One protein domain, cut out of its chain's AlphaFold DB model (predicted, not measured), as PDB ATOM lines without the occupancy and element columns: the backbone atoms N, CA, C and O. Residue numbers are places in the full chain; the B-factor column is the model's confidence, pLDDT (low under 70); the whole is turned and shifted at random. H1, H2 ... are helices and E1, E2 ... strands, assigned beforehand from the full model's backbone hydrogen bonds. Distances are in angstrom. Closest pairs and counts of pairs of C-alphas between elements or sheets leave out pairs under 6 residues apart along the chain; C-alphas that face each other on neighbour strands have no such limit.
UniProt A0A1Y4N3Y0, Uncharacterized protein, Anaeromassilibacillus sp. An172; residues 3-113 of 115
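Overview. This is residues 3 to 113 of the 115 residues of an uncharacterized protein of Anaeromassilibacillus sp. An172 (UniProt A0A1Y4N3Y0). A twisted sheet of five strands, curled like part of a barrel, wraps round helix H2, while helix H1, roughly at right angles to H2, packs on strands E2 and E5. Short H4 packs on H1, and short H3 sits off the sheet at the end of H2. The printed part has 111 residues, with four named helices and five named strands in chain order E1 E2 H1 H2 H3 E3 H4 E4 E5, class mixed. The mixed sheet runs E1 E2 E5 E4 E3; the whole is compact, radius of gyration of the C-alphas 14.3 A, and spans 45 by 27 by 26 A.

Along the chain. Find C-alpha 3 at (-55.094, -52.180, -40.905), where E1, residues 3 to 5, begins. E2, residues 8 to 22, covers 34.1 A and bends by 78 degrees at residue 17. E5, residues 97 to 106, covers 26.8 A and ends at C-alpha 106, (-31.275, -40.843, -35.624). E4 is residues 86 to 93, E3 69 to 76, H1 30 to 43, H2 45 to 60, 22.3 A long, H3 63 to 66 and H4 77 to 80.

Arrangement. E2 forms an antiparallel hairpin with E1, N 5 and O 8 2.9 A apart, and is parallel to E5, N 13 and O 98 2.9 A apart. E4 is antiparallel to E5, a hairpin, with N 88 and O 104 at 2.8 A, and to E3, with N 73 and O 89 at 2.9 A. H1 and H2 are on opposite faces; their closest C-alphas, Met 42 and Arg 48, are 5.7 A apart, and they only just touch, with 3 pairs within 8 A, only at the corner. H4, on the same face as H1, touches its residues 36 to 40 alone, C-alphas of Gly 36 and Ala 80 closest at 5.1 A. H3, not on the sheet, touches H2 only at the corner, C-alphas of Leu 58 and Arg 66 closest at 4.8 A. In H1 and H2 every O i to N i+4 pair is within hydrogen-bond range; H3 and H4 are too short for one.

Size, cuts and confidence. The farthest C-alphas, Pro 25 and Lys 62, are 45.7 A apart. The printed part has no cut and no long link. Look at Asn 113 for the one printed residue with pLDDT under 70.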
ATOM      1  N   MET A   3     -55.874 -51.035 -41.373       87.00
ATOM      2  CA  MET A   3     -55.094 -52.180 -40.905       87.00
ATOM      3  C   MET A   3     -56.023 -53.333 -40.556       87.00
ATOM      4  O   MET A   3     -56.967 -53.160 -39.790       87.00
ATOM      5  N   ASN A   4     -55.722 -54.517 -41.081       86.50
ATOM      6  CA  ASN A   4     -56.484 -55.729 -40.807       86.50
ATOM      7  C   ASN A   4     -55.568 -56.788 -40.199       86.50
ATOM      8  O   ASN A   4     -54.423 -56.955 -40.627       86.50
ATOM      9  N   TYR A   5     -56.093 -57.516 -39.223       83.31
ATOM     10  CA  TYR A   5     -55.478 -58.720 -38.696       83.31
ATOM     11  C   TYR A   5     -56.582 -59.724 -38.344       83.31
ATOM     12  O   TYR A   5     -57.411 -59.466 -37.468       83.31
ATOM     13  N   ASN A   6     -56.605 -60.866 -39.037       85.00
ATOM     14  CA  ASN A   6     -57.709 -61.833 -39.002       85.00
ATOM     15  C   ASN A   6     -59.065 -61.149 -39.280       85.00
ATOM     16  O   ASN A   6     -59.197 -60.417 -40.257       85.00
ATOM     17  N   ALA A   7     -60.064 -61.360 -38.417       84.25
ATOM     18  CA  ALA A   7     -61.400 -60.769 -38.526       84.25
ATOM     19  C   ALA A   7     -61.506 -59.346 -37.936       84.25
ATOM     20  O   ALA A   7     -62.598 -58.785 -37.863       84.25
ATOM     21  N   VAL A   8     -60.398 -58.760 -37.471       86.88
ATOM     22  CA  VAL A   8     -60.393 -57.485 -36.749       86.88
ATOM     23  C   VAL A   8     -59.677 -56.422 -37.575       86.88
ATOM     24  O   VAL A   8     -58.603 -56.662 -38.126       86.88
ATOM     25  N   SER A   9     -60.254 -55.220 -37.639       88.00
ATOM     26  CA  SER A   9     -59.658 -54.083 -38.345       88.00
ATOM     27  C   SER A   9     -59.605 -52.819 -37.497       88.00
ATOM     28  O   SER A   9     -60.521 -52.568 -36.708       88.00
ATOM     29  N   CYS A  10     -58.583 -51.995 -37.695       90.25
ATOM     30  CA  CYS A  10     -58.504 -50.633 -37.166       90.25
ATOM     31  C   CYS A  10     -57.891 -49.679 -38.198       90.25
ATOM     32  O   CYS A  10     -57.342 -50.118 -39.209       90.25
ATOM     33  N   GLU A  11     -58.000 -48.375 -37.972       92.56
ATOM     34  CA  GLU A  11     -57.404 -47.377 -38.860       92.56
ATOM     35  C   GLU A  11     -56.039 -46.922 -38.345       92.56
ATOM     36  O   GLU A  11     -55.810 -46.844 -37.145       92.56
ATOM     37  N   ILE A  12     -55.114 -46.629 -39.255       93.19
ATOM     38  CA  ILE A  12     -53.898 -45.876 -38.956       93.19
ATOM     39  C   ILE A  12     -53.973 -44.513 -39.631       93.19
ATOM     40  O   ILE A  12     -54.245 -44.417 -40.836       93.19
ATOM     41  N   THR A  13     -53.747 -43.467 -38.848       93.81
ATOM     42  CA  THR A  13     -53.817 -42.073 -39.281       93.81
ATOM     43  C   THR A  13     -52.611 -41.289 -38.779       93.81
ATOM     44  O   THR A  13     -51.997 -41.616 -37.758       93.81
ATOM     45  N   LEU A  14     -52.264 -40.239 -39.518       92.38
ATOM     46  CA  LEU A  14     -51.360 -39.203 -39.041       92.38
ATOM     47  C   LEU A  14     -52.184 -38.182 -38.257       92.38
ATOM     48  O   LEU A  14     -53.288 -37.824 -38.660       92.38
ATOM     49  N   SER A  15     -51.661 -37.735 -37.119       91.38
ATOM     50  CA  SER A  15     -52.209 -36.590 -36.396       91.38
ATOM     51  C   SER A  15     -52.156 -35.341 -37.278       91.38
ATOM     52  O   SER A  15     -51.172 -35.143 -37.982       91.38
ATOM     53  N   ASN A  16     -53.143 -34.446 -37.170       88.06
ATOM     54  CA  ASN A  16     -53.120 -33.154 -37.875       88.06
ATOM     55  C   ASN A  16     -51.864 -32.329 -37.540       88.06
ATOM     56  O   ASN A  16     -51.360 -31.593 -38.375       88.06
ATOM     57  N   ASN A  17     -51.339 -32.502 -36.324       90.19
ATOM     58  CA  ASN A  17     -50.097 -31.879 -35.860       90.19
ATOM     59  C   ASN A  17     -48.934 -32.883 -35.859       90.19
ATOM     60  O   ASN A  17     -48.124 -32.892 -34.931       90.19
ATOM     61  N   PHE A  18     -48.912 -33.815 -36.813       92.00
ATOM     62  CA  PHE A  18     -47.784 -34.722 -36.971       92.00
ATOM     63  C   PHE A  18     -46.537 -33.917 -37.332       92.00
ATOM     64  O   PHE A  18     -46.560 -33.074 -38.227       92.00
ATOM     65  N   TYR A  19     -45.438 -34.193 -36.640       92.69
ATOM     66  CA  TYR A  19     -44.159 -33.575 -36.946       92.69
ATOM     67  C   TYR A  19     -43.052 -34.620 -36.904       92.69
ATOM     68  O   TYR A  19     -43.011 -35.481 -36.017       92.69
ATOM     69  N   ALA A  20     -42.158 -34.545 -37.885       92.12
ATOM     70  CA  ALA A  20     -40.953 -35.344 -37.913       92.12
ATOM     71  C   ALA A  20     -39.759 -34.486 -37.496       92.12
ATOM     72  O   ALA A  20     -39.674 -33.305 -37.827       92.12
ATOM     73  N   VAL A  21     -38.839 -35.086 -36.749       91.81
ATOM     74  CA  VAL A  21     -37.560 -34.469 -36.395       91.81
ATOM     75  C   VAL A  21     -36.460 -35.353 -36.950       91.81
ATOM     76  O   VAL A  21     -36.450 -36.557 -36.707       91.81
ATOM     77  N   SER A  22     -35.529 -34.767 -37.689       90.44
ATOM     78  CA  SER A  22     -34.366 -35.488 -38.188       90.44
ATOM     79  C   SER A  22     -33.100 -34.960 -37.531       90.44
ATOM     80  O   SER A  22     -32.824 -33.765 -37.579       90.44
ATOM     81  N   HIS A  23     -32.320 -35.858 -36.934       89.00
ATOM     82  CA  HIS A  23     -30.962 -35.582 -36.453       89.00
ATOM     83  C   HIS A  23     -29.893 -35.931 -37.499       89.00
ATOM     84  O   HIS A  23     -28.699 -35.914 -37.207       89.00
ATOM     85  N   VAL A  24     -30.327 -36.274 -38.711       88.19
ATOM     86  CA  VAL A  24     -29.495 -36.559 -39.882       88.19
ATOM     87  C   VAL A  24     -29.971 -35.709 -41.064       88.19
ATOM     88  O   VAL A  24     -31.129 -35.279 -41.059       88.19
ATOM     89  N   PRO A  25     -29.135 -35.472 -42.088       88.56
ATOM     90  CA  PRO A  25     -29.598 -34.860 -43.330       88.56
ATOM     91  C   PRO A  25     -30.777 -35.656 -43.904       88.56
ATOM     92  O   PRO A  25     -30.667 -36.858 -44.152       88.56
ATOM     93  N   CYS A  26     -31.929 -35.005 -44.027       87.62
ATOM     94  CA  CYS A  26     -33.168 -35.600 -44.506       87.62
ATOM     95  C   CYS A  26     -33.985 -34.509 -45.192       87.62
ATOM     96  O   CYS A  26     -34.496 -33.612 -44.525       87.62
ATOM     97  N   ASP A  27     -34.117 -34.613 -46.511       88.81
ATOM     98  CA  ASP A  27     -34.881 -33.658 -47.324       88.81
ATOM     99  C   ASP A  27     -36.359 -34.058 -47.457       88.81
ATOM    100  O   ASP A  27     -37.144 -33.408 -48.150       88.81
ATOM    101  N   TYR A  28     -36.763 -35.158 -46.814       91.62
ATOM    102  CA  TYR A  28     -38.135 -35.635 -46.869       91.62
ATOM    103  C   TYR A  28     -39.058 -34.765 -46.022       91.62
ATOM    104  O   TYR A  28     -38.807 -34.492 -44.849       91.62
ATOM    105  N   GLN A  29     -40.183 -34.387 -46.623       90.94
ATOM    106  CA  GLN A  29     -41.258 -33.694 -45.925       90.94
ATOM    107  C   GLN A  29     -41.892 -34.594 -44.854       90.94
ATOM    108  O   GLN A  29     -41.885 -35.826 -44.961       90.94
ATOM    109  N   ASN A  30     -42.512 -33.969 -43.851       91.88
ATOM    110  CA  ASN A  30     -43.185 -34.670 -42.753       91.88
ATOM    111  C   ASN A  30     -44.197 -35.709 -43.255       91.88
ATOM    112  O   ASN A  30     -44.244 -36.814 -42.720       91.88
ATOM    113  N   ASP A  31     -44.955 -35.399 -44.307       90.44
ATOM    114  CA  ASP A  31     -45.962 -36.315 -44.853       90.44
ATOM    115  C   ASP A  31     -45.338 -37.575 -45.462       90.44
ATOM    116  O   ASP A  31     -45.869 -38.671 -45.289       90.44
ATOM    117  N   VAL A  32     -44.173 -37.449 -46.108       92.38
ATOM    118  CA  VAL A  32     -43.426 -38.579 -46.684       92.38
ATOM    119  C   VAL A  32     -42.890 -39.480 -45.573       92.38
ATOM    120  O   VAL A  32     -43.054 -40.700 -45.624       92.38
ATOM    121  N   ILE A  33     -42.318 -38.882 -44.525       93.00
ATOM    122  CA  ILE A  33     -41.847 -39.607 -43.338       93.00
ATOM    123  C   ILE A  33     -43.018 -40.323 -42.656       93.00
ATOM    124  O   ILE A  33     -42.941 -41.517 -42.359       93.00
ATOM    125  N   GLY A  34     -44.127 -39.615 -42.445       93.38
ATOM    126  CA  GLY A  34     -45.341 -40.167 -41.857       93.38
ATOM    127  C   GLY A  34     -45.915 -41.314 -42.687       93.38
ATOM    128  O   GLY A  34     -46.311 -42.339 -42.127       93.38
ATOM    129  N   TYR A  35     -45.902 -41.190 -44.014       93.38
ATOM    130  CA  TYR A  35     -46.319 -42.246 -44.930       93.38
ATOM    131  C   TYR A  35     -45.414 -43.480 -44.833       93.38
ATOM    132  O   TYR A  35     -45.930 -44.590 -44.684       93.38
ATOM    133  N   GLY A  36     -44.088 -43.305 -44.852       93.19
ATOM    134  CA  GLY A  36     -43.117 -44.399 -44.718       93.19
ATOM    135  C   GLY A  36     -43.304 -45.176 -43.414       93.19
ATOM    136  O   GLY A  36     -43.415 -46.405 -43.413       93.19
ATOM    137  N   VAL A  37     -43.480 -44.454 -42.304       93.62
ATOM    138  CA  VAL A  37     -43.768 -45.051 -40.993       93.62
ATOM    139  C   VAL A  37     -45.112 -45.788 -40.983       93.62
ATOM    140  O   VAL A  37     -45.178 -46.930 -40.520       93.62
ATOM    141  N   CYS A  38     -46.183 -45.180 -41.508       93.69
ATOM    142  CA  CYS A  38     -47.487 -45.841 -41.623       93.69
ATOM    143  C   CYS A  38     -47.366 -47.149 -42.410       93.69
ATOM    144  O   CYS A  38     -47.823 -48.200 -41.959       93.69
ATOM    145  N   ARG A  39     -46.708 -47.094 -43.572       93.31
ATOM    146  CA  ARG A  39     -46.511 -48.234 -44.466       93.31
ATOM    147  C   ARG A  39     -45.732 -49.355 -43.783       93.31
ATOM    148  O   ARG A  39     -46.119 -50.516 -43.913       93.31
ATOM    149  N   PHE A  40     -44.688 -49.024 -43.026       92.81
ATOM    150  CA  PHE A  40     -43.935 -49.998 -42.242       92.81
ATOM    151  C   PHE A  40     -44.817 -50.694 -41.196       92.81
ATOM    152  O   PHE A  40     -44.857 -51.925 -41.157       92.81
ATOM    153  N   ILE A  41     -45.582 -49.936 -40.401       92.19
ATOM    154  CA  ILE A  41     -46.493 -50.505 -39.392       92.19
ATOM    155  C   ILE A  41     -47.518 -51.437 -40.051       92.19
ATOM    156  O   ILE A  41     -47.800 -52.513 -39.533       92.19
ATOM    157  N   MET A  42     -48.038 -51.062 -41.222       90.44
ATOM    158  CA  MET A  42     -48.992 -51.879 -41.976       90.44
ATOM    159  C   MET A  42     -48.385 -53.165 -42.553       90.44
ATOM    160  O   MET A  42     -49.101 -54.161 -42.703       90.44
ATOM    161  N   LYS A  43     -47.096 -53.153 -42.909       90.81
ATOM    162  CA  LYS A  43     -46.380 -54.319 -43.453       90.81
ATOM    163  C   LYS A  43     -45.850 -55.248 -42.361       90.81
ATOM    164  O   LYS A  43     -45.779 -56.454 -42.583       90.81
ATOM    165  N   SER A  44     -45.496 -54.714 -41.196       91.19
ATOM    166  CA  SER A  44     -44.926 -55.490 -40.096       91.19
ATOM    167  C   SER A  44     -46.006 -56.292 -39.366       91.19
ATOM    168  O   SER A  44     -46.889 -55.720 -38.728       91.19
ATOM    169  N   ASN A  45     -45.947 -57.626 -39.457       90.50
ATOM    170  CA  ASN A  45     -46.965 -58.514 -38.886       90.50
ATOM    171  C   ASN A  45     -47.137 -58.331 -37.375       90.50
ATOM    172  O   ASN A  45     -48.272 -58.208 -36.912       90.50
ATOM    173  N   ASP A  46     -46.039 -58.272 -36.623       90.81
ATOM    174  CA  ASP A  46     -46.085 -58.205 -35.161       90.81
ATOM    175  C   ASP A  46     -46.641 -56.871 -34.672       90.81
ATOM    176  O   ASP A  46     -47.533 -56.831 -33.819       90.81
ATOM    177  N   ILE A  47     -46.177 -55.770 -35.267       90.94
ATOM    178  CA  ILE A  47     -46.632 -54.426 -34.906       90.94
ATOM    179  C   ILE A  47     -48.090 -54.243 -35.324       90.94
ATOM    180  O   ILE A  47     -48.905 -53.807 -34.512       90.94
ATOM    181  N   ARG A  48     -48.454 -54.648 -36.547       91.69
ATOM    182  CA  ARG A  48     -49.841 -54.612 -37.022       91.69
ATOM    183  C   ARG A  48     -50.762 -55.408 -36.106       91.69
ATOM    184  O   ARG A  48     -51.791 -54.882 -35.687       91.69
ATOM    185  N   ARG A  49     -50.397 -56.649 -35.764       93.06
ATOM    186  CA  ARG A  49     -51.159 -57.500 -34.840       93.06
ATOM    187  C   ARG A  49     -51.344 -56.807 -33.497       93.06
ATOM    188  O   ARG A  49     -52.467 -56.745 -33.005       93.06
ATOM    189  N   HIS A  50     -50.263 -56.284 -32.922       93.00
ATOM    190  CA  HIS A  50     -50.306 -55.589 -31.643       93.00
ATOM    191  C   HIS A  50     -51.240 -54.372 -31.700       93.00
ATOM    192  O   HIS A  50     -52.162 -54.267 -30.898       93.00
ATOM    193  N   CYS A  51     -51.068 -53.494 -32.687       92.38
ATOM    194  CA  CYS A  51     -51.886 -52.299 -32.878       92.38
ATOM    195  C   CYS A  51     -53.379 -52.611 -33.058       92.38
ATOM    196  O   CYS A  51     -54.225 -52.011 -32.390       92.38
ATOM    197  N   VAL A  52     -53.709 -53.567 -33.933       92.94
ATOM    198  CA  VAL A  52     -55.095 -53.984 -34.193       92.94
ATOM    199  C   VAL A  52     -55.720 -54.598 -32.941       92.94
ATOM    200  O   VAL A  52     -56.849 -54.258 -32.585       92.94
ATOM    201  N   PHE A  53     -54.982 -55.464 -32.243       92.56
ATOM    202  CA  PHE A  53     -55.474 -56.135 -31.046       92.56
ATOM    203  C   PHE A  53     -55.683 -55.168 -29.878       92.56
ATOM    204  O   PHE A  53     -56.721 -55.233 -29.225       92.56
ATOM    205  N   GLN A  54     -54.754 -54.237 -29.638       92.50
ATOM    206  CA  GLN A  54     -54.903 -53.231 -28.579       92.50
ATOM    207  C   GLN A  54     -56.093 -52.307 -28.849       92.50
ATOM    208  O   GLN A  54     -56.922 -52.101 -27.966       92.50
ATOM    209  N   SER A  55     -56.246 -51.813 -30.082       92.50
ATOM    210  CA  SER A  55     -57.405 -50.990 -30.451       92.50
ATOM    211  C   SER A  55     -58.726 -51.757 -30.287       92.50
ATOM    212  O   SER A  55     -59.703 -51.238 -29.746       92.50
ATOM    213  N   TRP A  56     -58.762 -53.037 -30.676       93.00
ATOM    214  CA  TRP A  56     -59.921 -53.896 -30.437       93.00
ATOM    215  C   TRP A  56     -60.217 -54.110 -28.956       93.00
ATOM    216  O   TRP A  56     -61.369 -53.954 -28.557       93.00
ATOM    217  N   LYS A  57     -59.193 -54.386 -28.142       92.19
ATOM    218  CA  LYS A  57     -59.331 -54.509 -26.691       92.19
ATOM    219  C   LYS A  57     -59.979 -53.251 -26.108       92.19
ATOM    220  O   LYS A  57     -60.959 -53.355 -25.383       92.19
ATOM    221  N   LEU A  58     -59.523 -52.064 -26.519       91.75
ATOM    222  CA  LEU A  58     -60.118 -50.791 -26.100       91.75
ATOM    223  C   LEU A  58     -61.577 -50.616 -26.556       91.75
ATOM    224  O   LEU A  58     -62.360 -50.007 -25.830       91.75
ATOM    225  N   ARG A  59     -61.971 -51.138 -27.728       88.94
ATOM    226  CA  ARG A  59     -63.374 -51.106 -28.191       88.94
ATOM    227  C   ARG A  59     -64.303 -51.959 -27.336       88.94
ATOM    228  O   ARG A  59     -65.437 -51.545 -27.109       88.94
ATOM    229  N   VAL A  60     -63.847 -53.134 -26.901       90.25
ATOM    230  CA  VAL A  60     -64.666 -54.066 -26.103       90.25
ATOM    231  C   VAL A  60     -64.613 -53.769 -24.601       90.25
ATOM    232  O   VAL A  60     -65.545 -54.111 -23.874       90.25
ATOM    233  N   SER A  61     -63.557 -53.099 -24.130       89.00
ATOM    234  CA  SER A  61     -63.407 -52.671 -22.738       89.00
ATOM    235  C   SER A  61     -64.446 -51.618 -22.328       89.00
ATOM    236  O   SER A  61     -64.834 -50.738 -23.101       89.00
ATOM    237  N   LYS A  62     -64.864 -51.667 -21.058       86.12
ATOM    238  CA  LYS A  62     -65.797 -50.708 -20.443       86.12
ATOM    239  C   LYS A  62     -65.091 -49.851 -19.388       86.12
ATOM    240  O   LYS A  62     -64.119 -50.268 -18.764       86.12
ATOM    241  N   GLY A  63     -65.599 -48.640 -19.165       81.75
ATOM    242  CA  GLY A  63     -65.123 -47.761 -18.094       81.75
ATOM    243  C   GLY A  63     -63.670 -47.295 -18.269       81.75
ATOM    244  O   GLY A  63     -63.266 -46.877 -19.353       81.75
ATOM    245  N   LYS A  64     -62.883 -47.331 -17.185       72.94
ATOM    246  CA  LYS A  64     -61.516 -46.771 -17.135       72.94
ATOM    247  C   LYS A  64     -60.504 -47.504 -18.024       72.94
ATOM    248  O   LYS A  64     -59.490 -46.903 -18.368       72.94
ATOM    249  N   GLU A  65     -60.775 -48.748 -18.412       76.19
ATOM    250  CA  GLU A  65     -59.905 -49.529 -19.303       76.19
ATOM    251  C   GLU A  65     -59.997 -49.099 -20.771       76.19
ATOM    252  O   GLU A  65     -59.092 -49.379 -21.546       76.19
ATOM    253  N   ARG A  66     -61.045 -48.359 -21.156       81.81
ATOM    254  CA  ARG A  66     -61.230 -47.834 -22.521       81.81
ATOM    255  C   ARG A  66     -60.342 -46.616 -22.831       81.81
ATOM    256  O   ARG A  66     -60.498 -45.958 -23.859       81.81
ATOM    257  N   LYS A  67     -59.414 -46.267 -21.941       84.12
ATOM    258  CA  LYS A  67     -58.549 -45.100 -22.121       84.12
ATOM    259  C   LYS A  67     -57.522 -45.351 -23.218       84.12
ATOM    260  O   LYS A  67     -56.793 -46.339 -23.189       84.12
ATOM    261  N   SER A  68     -57.423 -44.396 -24.139       87.81
ATOM    262  CA  SER A  68     -56.330 -44.357 -25.107       87.81
ATOM    263  C   SER A  68     -54.990 -44.307 -24.379       87.81
ATOM    264  O   SER A  68     -54.840 -43.540 -23.421       87.81
ATOM    265  N   HIS A  69     -53.999 -45.039 -24.867       89.62
ATOM    266  CA  HIS A  69     -52.652 -45.008 -24.307       89.62
ATOM    267  C   HIS A  69     -51.619 -44.674 -25.379       89.62
ATOM    268  O   HIS A  69     -51.839 -44.843 -26.581       89.62
ATOM    269  N   ARG A  70     -50.478 -44.152 -24.928       93.19
ATOM    270  CA  ARG A  70     -49.344 -43.849 -25.800       93.19
ATOM    271  C   ARG A  70     -48.568 -45.127 -26.093       93.19
ATOM    272  O   ARG A  70     -48.561 -46.050 -25.281       93.19
ATOM    273  N   PHE A  71     -47.915 -45.166 -27.243       92.56
ATOM    274  CA  PHE A  71     -46.955 -46.207 -27.581       92.56
ATOM    275  C   PHE A  71     -45.702 -45.582 -28.181       92.56
ATOM    276  O   PHE A  71     -45.743 -44.468 -28.715       92.56
ATOM    277  N   PHE A  72     -44.611 -46.337 -28.098       93.25
ATOM    278  CA  PHE A  72     -43.323 -45.984 -28.667       93.25
ATOM    279  C   PHE A  72     -42.748 -47.208 -29.370       93.25
ATOM    280  O   PHE A  72     -42.712 -48.289 -28.784       93.25
ATOM    281  N   TYR A  73     -42.300 -47.034 -30.609       92.94
ATOM    282  CA  TYR A  73     -41.550 -48.048 -31.341       92.94
ATOM    283  C   TYR A  73     -40.219 -47.472 -31.782       92.94
ATOM    284  O   TYR A  73     -40.181 -46.398 -32.372       92.94
ATOM    285  N   THR A  74     -39.148 -48.212 -31.528       93.69
ATOM    286  CA  THR A  74     -37.828 -47.912 -32.072       93.69
ATOM    287  C   THR A  74     -37.515 -48.960 -33.120       93.69
ATOM    288  O   THR A  74     -37.540 -50.153 -32.824       93.69
ATOM    289  N   ILE A  75     -37.271 -48.521 -34.349       93.06
ATOM    290  CA  ILE A  75     -37.065 -49.403 -35.497       93.06
ATOM    291  C   ILE A  75     -35.857 -48.951 -36.316       93.06
ATOM    292  O   ILE A  75     -35.544 -47.759 -36.318       93.06
ATOM    293  N   PRO A  76     -35.189 -49.855 -37.044       93.19
ATOM    294  CA  PRO A  76     -34.197 -49.457 -38.032       93.19
ATOM    295  C   PRO A  76     -34.829 -48.610 -39.146       93.19
ATOM    296  O   PRO A  76     -35.865 -48.985 -39.701       93.19
ATOM    297  N   ALA A  77     -34.193 -47.494 -39.499       92.50
ATOM    298  CA  ALA A  77     -34.718 -46.534 -40.473       92.50
ATOM    299  C   ALA A  77     -34.909 -47.137 -41.870       92.50
ATOM    300  O   ALA A  77     -35.904 -46.864 -42.544       92.50
ATOM    301  N   VAL A  78     -34.010 -48.052 -42.242       91.56
ATOM    302  CA  VAL A  78     -34.050 -48.790 -43.509       91.56
ATOM    303  C   VAL A  78     -35.362 -49.553 -43.714       91.56
ATOM    304  O   VAL A  78     -35.832 -49.668 -44.840       91.56
ATOM    305  N   LEU A  79     -36.009 -50.024 -42.640       91.25
ATOM    306  CA  LEU A  79     -37.272 -50.762 -42.749       91.25
ATOM    307  C   LEU A  79     -38.458 -49.864 -43.127       91.25
ATOM    308  O   LEU A  79     -39.468 -50.365 -43.621       91.25
ATOM    309  N   ALA A  80     -38.342 -48.558 -42.888       91.44
ATOM    310  CA  ALA A  80     -39.333 -47.561 -43.275       91.44
ATOM    311  C   ALA A  80     -38.945 -46.802 -44.555       91.44
ATOM    312  O   ALA A  80     -39.650 -45.863 -44.910       91.44
ATOM    313  N   GLU A  81     -37.868 -47.208 -45.244       90.56
ATOM    314  CA  GLU A  81     -37.343 -46.537 -46.448       90.56
ATOM    315  C   GLU A  81     -36.955 -45.062 -46.182       90.56
ATOM    316  O   GLU A  81     -37.100 -44.202 -47.046       90.56
ATOM    317  N   LEU A  82     -36.473 -44.752 -44.970       90.75
ATOM    318  CA  LEU A  82     -36.090 -43.396 -44.553       90.75
ATOM    319  C   LEU A  82     -34.577 -43.283 -44.297       90.75
ATOM    320  O   LEU A  82     -33.939 -44.291 -43.975       90.75
ATOM    321  N   PRO A  83     -33.992 -42.072 -44.416       87.81
ATOM    322  CA  PRO A  83     -32.579 -41.848 -44.124       87.81
ATOM    323  C   PRO A  83     -32.265 -42.071 -42.640       87.81
ATOM    324  O   PRO A  83     -33.155 -42.095 -41.794       87.81
ATOM    325  N   GLY A  84     -30.979 -42.213 -42.316       89.19
ATOM    326  CA  GLY A  84     -30.505 -42.498 -40.958       89.19
ATOM    327  C   GLY A  84     -30.375 -43.993 -40.661       89.19
ATOM    328  O   GLY A  84     -30.428 -44.833 -41.557       89.19
ATOM    329  N   GLN A  85     -30.159 -44.328 -39.389       92.31
ATOM    330  CA  GLN A  85     -30.037 -45.719 -38.939       92.31
ATOM    331  C   GLN A  85     -31.236 -46.171 -38.113       92.31
ATOM    332  O   GLN A  85     -31.660 -47.318 -38.234       92.31
ATOM    333  N   TRP A  86     -31.804 -45.280 -37.300       94.25
ATOM    334  CA  TRP A  86     -32.886 -45.602 -36.374       94.25
ATOM    335  C   TRP A  86     -33.990 -44.559 -36.428       94.25
ATOM    336  O   TRP A  86     -33.725 -43.376 -36.621       94.25
ATOM    337  N   ILE A  87     -35.225 -44.998 -36.211       94.38
ATOM    338  CA  ILE A  87     -36.389 -44.134 -36.073       94.38
ATOM    339  C   ILE A  87     -37.089 -44.470 -34.769       94.38
ATOM    340  O   ILE A  87     -37.380 -45.635 -34.498       94.38
ATOM    341  N   GLN A  88     -37.414 -43.443 -33.995       94.75
ATOM    342  CA  GLN A  88     -38.338 -43.548 -32.882       94.75
ATOM    343  C   GLN A  88     -39.694 -42.976 -33.285       94.75
ATOM    344  O   GLN A  88     -39.825 -41.813 -33.655       94.75
ATOM    345  N   ILE A  89     -40.721 -43.809 -33.211       94.69
ATOM    346  CA  ILE A  89     -42.095 -43.479 -33.566       94.69
ATOM    347  C   ILE A  89     -42.888 -43.388 -32.277       94.69
ATOM    348  O   ILE A  89     -42.812 -44.282 -31.433       94.69
ATOM    349  N   SER A  90     -43.697 -42.343 -32.142       94.81
ATOM    350  CA  SER A  90     -44.657 -42.237 -31.051       94.81
ATOM    351  C   SER A  90     -46.049 -41.897 -31.555       94.81
ATOM    352  O   SER A  90     -46.244 -41.154 -32.523       94.81
ATOM    353  N   GLY A  91     -47.037 -42.449 -30.866       94.94
ATOM    354  CA  GLY A  91     -48.434 -42.269 -31.206       94.94
ATOM    355  C   GLY A  91     -49.354 -42.659 -30.065       94.94
ATOM    356  O   GLY A  91     -48.923 -42.922 -28.939       94.94
ATOM    357  N   THR A  92     -50.644 -42.682 -30.362       95.56
ATOM    358  CA  THR A  92     -51.687 -43.156 -29.456       95.56
ATOM    359  C   THR A  92     -52.482 -44.274 -30.098       95.56
ATOM    360  O   THR A  92     -52.764 -44.223 -31.292       95.56
ATOM    361  N   ILE A  93     -52.847 -45.265 -29.290       94.62
ATOM    362  CA  ILE A  93     -53.837 -46.274 -29.655       94.62
ATOM    363  C   ILE A  93     -55.132 -45.916 -28.942       94.62
ATOM    364  O   ILE A  93     -55.132 -45.660 -27.735       94.62
ATOM    365  N   ASP A  94     -56.218 -45.879 -29.694       92.81
ATOM    366  CA  ASP A  94     -57.562 -45.606 -29.216       92.81
ATOM    367  C   ASP A  94     -58.553 -46.647 -29.789       92.81
ATOM    368  O   ASP A  94     -58.164 -47.544 -30.553       92.81
ATOM    369  N   PRO A  95     -59.840 -46.593 -29.406       89.62
ATOM    370  CA  PRO A  95     -60.838 -47.512 -29.945       89.62
ATOM    371  C   PRO A  95     -61.033 -47.415 -31.471       89.62
ATOM    372  O   PRO A  95     -61.522 -48.364 -32.076       89.62
ATOM    373  N   ASN A  96     -60.677 -46.298 -32.106       87.31
ATOM    374  CA  ASN A  96     -60.841 -46.111 -33.549       87.31
ATOM    375  C   ASN A  96     -59.626 -46.660 -34.322       87.31
ATOM    376  O   ASN A  96     -59.762 -47.173 -35.437       87.31
ATOM    377  N   GLY A  97     -58.448 -46.642 -33.700       92.31
ATOM    378  CA  GLY A  97     -57.232 -47.226 -34.229       92.31
ATOM    379  C   GLY A  97     -55.958 -46.623 -33.654       92.31
ATOM    380  O   GLY A  97     -55.763 -46.548 -32.443       92.31
ATOM    381  N   VAL A  98     -55.033 -46.291 -34.545       94.44
ATOM    382  CA  VAL A  98     -53.684 -45.827 -34.240       94.44
ATOM    383  C   VAL A  98     -53.488 -44.452 -34.854       94.44
ATOM    384  O   VAL A  98     -53.580 -44.288 -36.065       94.44
ATOM    385  N   THR A  99     -53.154 -43.471 -34.026       95.31
ATOM    386  CA  THR A  99     -52.782 -42.128 -34.480       95.31
ATOM    387  C   THR A  99     -51.297 -41.900 -34.236       95.31
ATOM    388  O   THR A  99     -50.844 -41.920 -33.089       95.31
ATOM    389  N   LEU A 100     -50.531 -41.655 -35.296       95.00
ATOM    390  CA  LEU A 100     -49.119 -41.291 -35.193       95.00
ATOM    391  C   LEU A 100     -48.976 -39.805 -34.881       95.00
ATOM    392  O   LEU A 100     -49.652 -38.970 -35.476       95.00
ATOM    393  N   LYS A 101     -48.084 -39.471 -33.948       95.25
ATOM    394  CA  LYS A 101     -47.873 -38.089 -33.494       95.25
ATOM    395  C   LYS A 101     -46.499 -37.552 -33.849       95.25
ATOM    396  O   LYS A 101     -46.394 -36.384 -34.203       95.25
ATOM    397  N   LYS A 102     -45.466 -38.384 -33.737       95.44
ATOM    398  CA  LYS A 102     -44.081 -37.960 -33.941       95.44
ATOM    399  C   LYS A 102     -43.248 -39.098 -34.508       95.44
ATOM    400  O   LYS A 102     -43.415 -40.241 -34.078       95.44
ATOM    401  N   ALA A 103     -42.334 -38.760 -35.406       94.94
ATOM    402  CA  ALA A 103     -41.248 -39.631 -35.831       94.94
ATOM    403  C   ALA A 103     -39.914 -38.896 -35.663       94.94
ATOM    404  O   ALA A 103     -39.791 -37.738 -36.053       94.94
ATOM    405  N   GLU A 104     -38.924 -39.553 -35.072       94.12
ATOM    406  CA  GLU A 104     -37.590 -38.994 -34.851       94.12
ATOM    407  C   GLU A 104     -36.549 -39.881 -35.506       94.12
ATOM    408  O   GLU A 104     -36.512 -41.074 -35.219       94.12
ATOM    409  N   ILE A 105     -35.717 -39.311 -36.370       94.06
ATOM    410  CA  ILE A 105     -34.702 -40.037 -37.130       94.06
ATOM    411  C   ILE A 105     -33.327 -39.784 -36.513       94.06
ATOM    412  O   ILE A 105     -32.932 -38.636 -36.303       94.06
ATOM    413  N   PHE A 106     -32.579 -40.856 -36.273       92.88
ATOM    414  CA  PHE A 106     -31.275 -40.843 -35.624       92.88
ATOM    415  C   PHE A 106     -30.213 -41.573 -36.451       92.88
ATOM    416  O   PHE A 106     -30.487 -42.561 -37.138       92.88
ATOM    417  N   SER A 107     -28.965 -41.116 -36.329       91.12
ATOM    418  CA  SER A 107     -27.782 -41.792 -36.878       91.12
ATOM    419  C   SER A 107     -27.344 -43.004 -36.054       91.12
ATOM    420  O   SER A 107     -26.612 -43.835 -36.570       91.12
ATOM    421  N   GLN A 108     -27.778 -43.112 -34.795       89.56
ATOM    422  CA  GLN A 108     -27.461 -44.202 -33.869       89.56
ATOM    423  C   GLN A 108     -28.693 -44.558 -33.031       89.56
ATOM    424  O   GLN A 108     -29.669 -43.805 -32.999       89.56
ATOM    425  N   HIS A 109     -28.668 -45.706 -32.349       88.62
ATOM    426  CA  HIS A 109     -29.807 -46.124 -31.534       88.62
ATOM    427  C   HIS A 109     -30.071 -45.102 -30.404       88.62
ATOM    428  O   HIS A 109     -29.127 -44.732 -29.699       88.62
ATOM    429  N   PRO A 110     -31.333 -44.681 -30.166       83.75
ATOM    430  CA  PRO A 110     -31.665 -43.628 -29.197       83.75
ATOM    431  C   PRO A 110     -31.134 -43.853 -27.772       83.75
ATOM    432  O   PRO A 110     -30.895 -42.893 -27.051       83.75
ATOM    433  N   CYS A 111     -30.907 -45.105 -27.354       85.56
ATOM    434  CA  CYS A 111     -30.353 -45.415 -26.025       85.56
ATOM    435  C   CYS A 111     -28.910 -44.925 -25.807       85.56
ATOM    436  O   CYS A 111     -28.520 -44.717 -24.659       85.56
ATOM    437  N   PHE A 112     -28.136 -44.742 -26.881       81.12
ATOM    438  CA  PHE A 112     -26.787 -44.169 -26.831       81.12
ATOM    439  C   PHE A 112     -26.814 -42.645 -26.905       81.12
ATOM    440  O   PHE A 112     -25.852 -41.986 -26.529       81.12
ATOM    441  N   ASN A 113     -27.944 -42.083 -27.325       67.19
ATOM    442  CA  ASN A 113     -28.180 -40.653 -27.391       67.19
ATOM    443  C   ASN A 113     -28.697 -40.151 -26.029       67.19
ATOM    444  O   ASN A 113     -29.762 -39.543 -25.925       67.19
TER     445      ASN A 113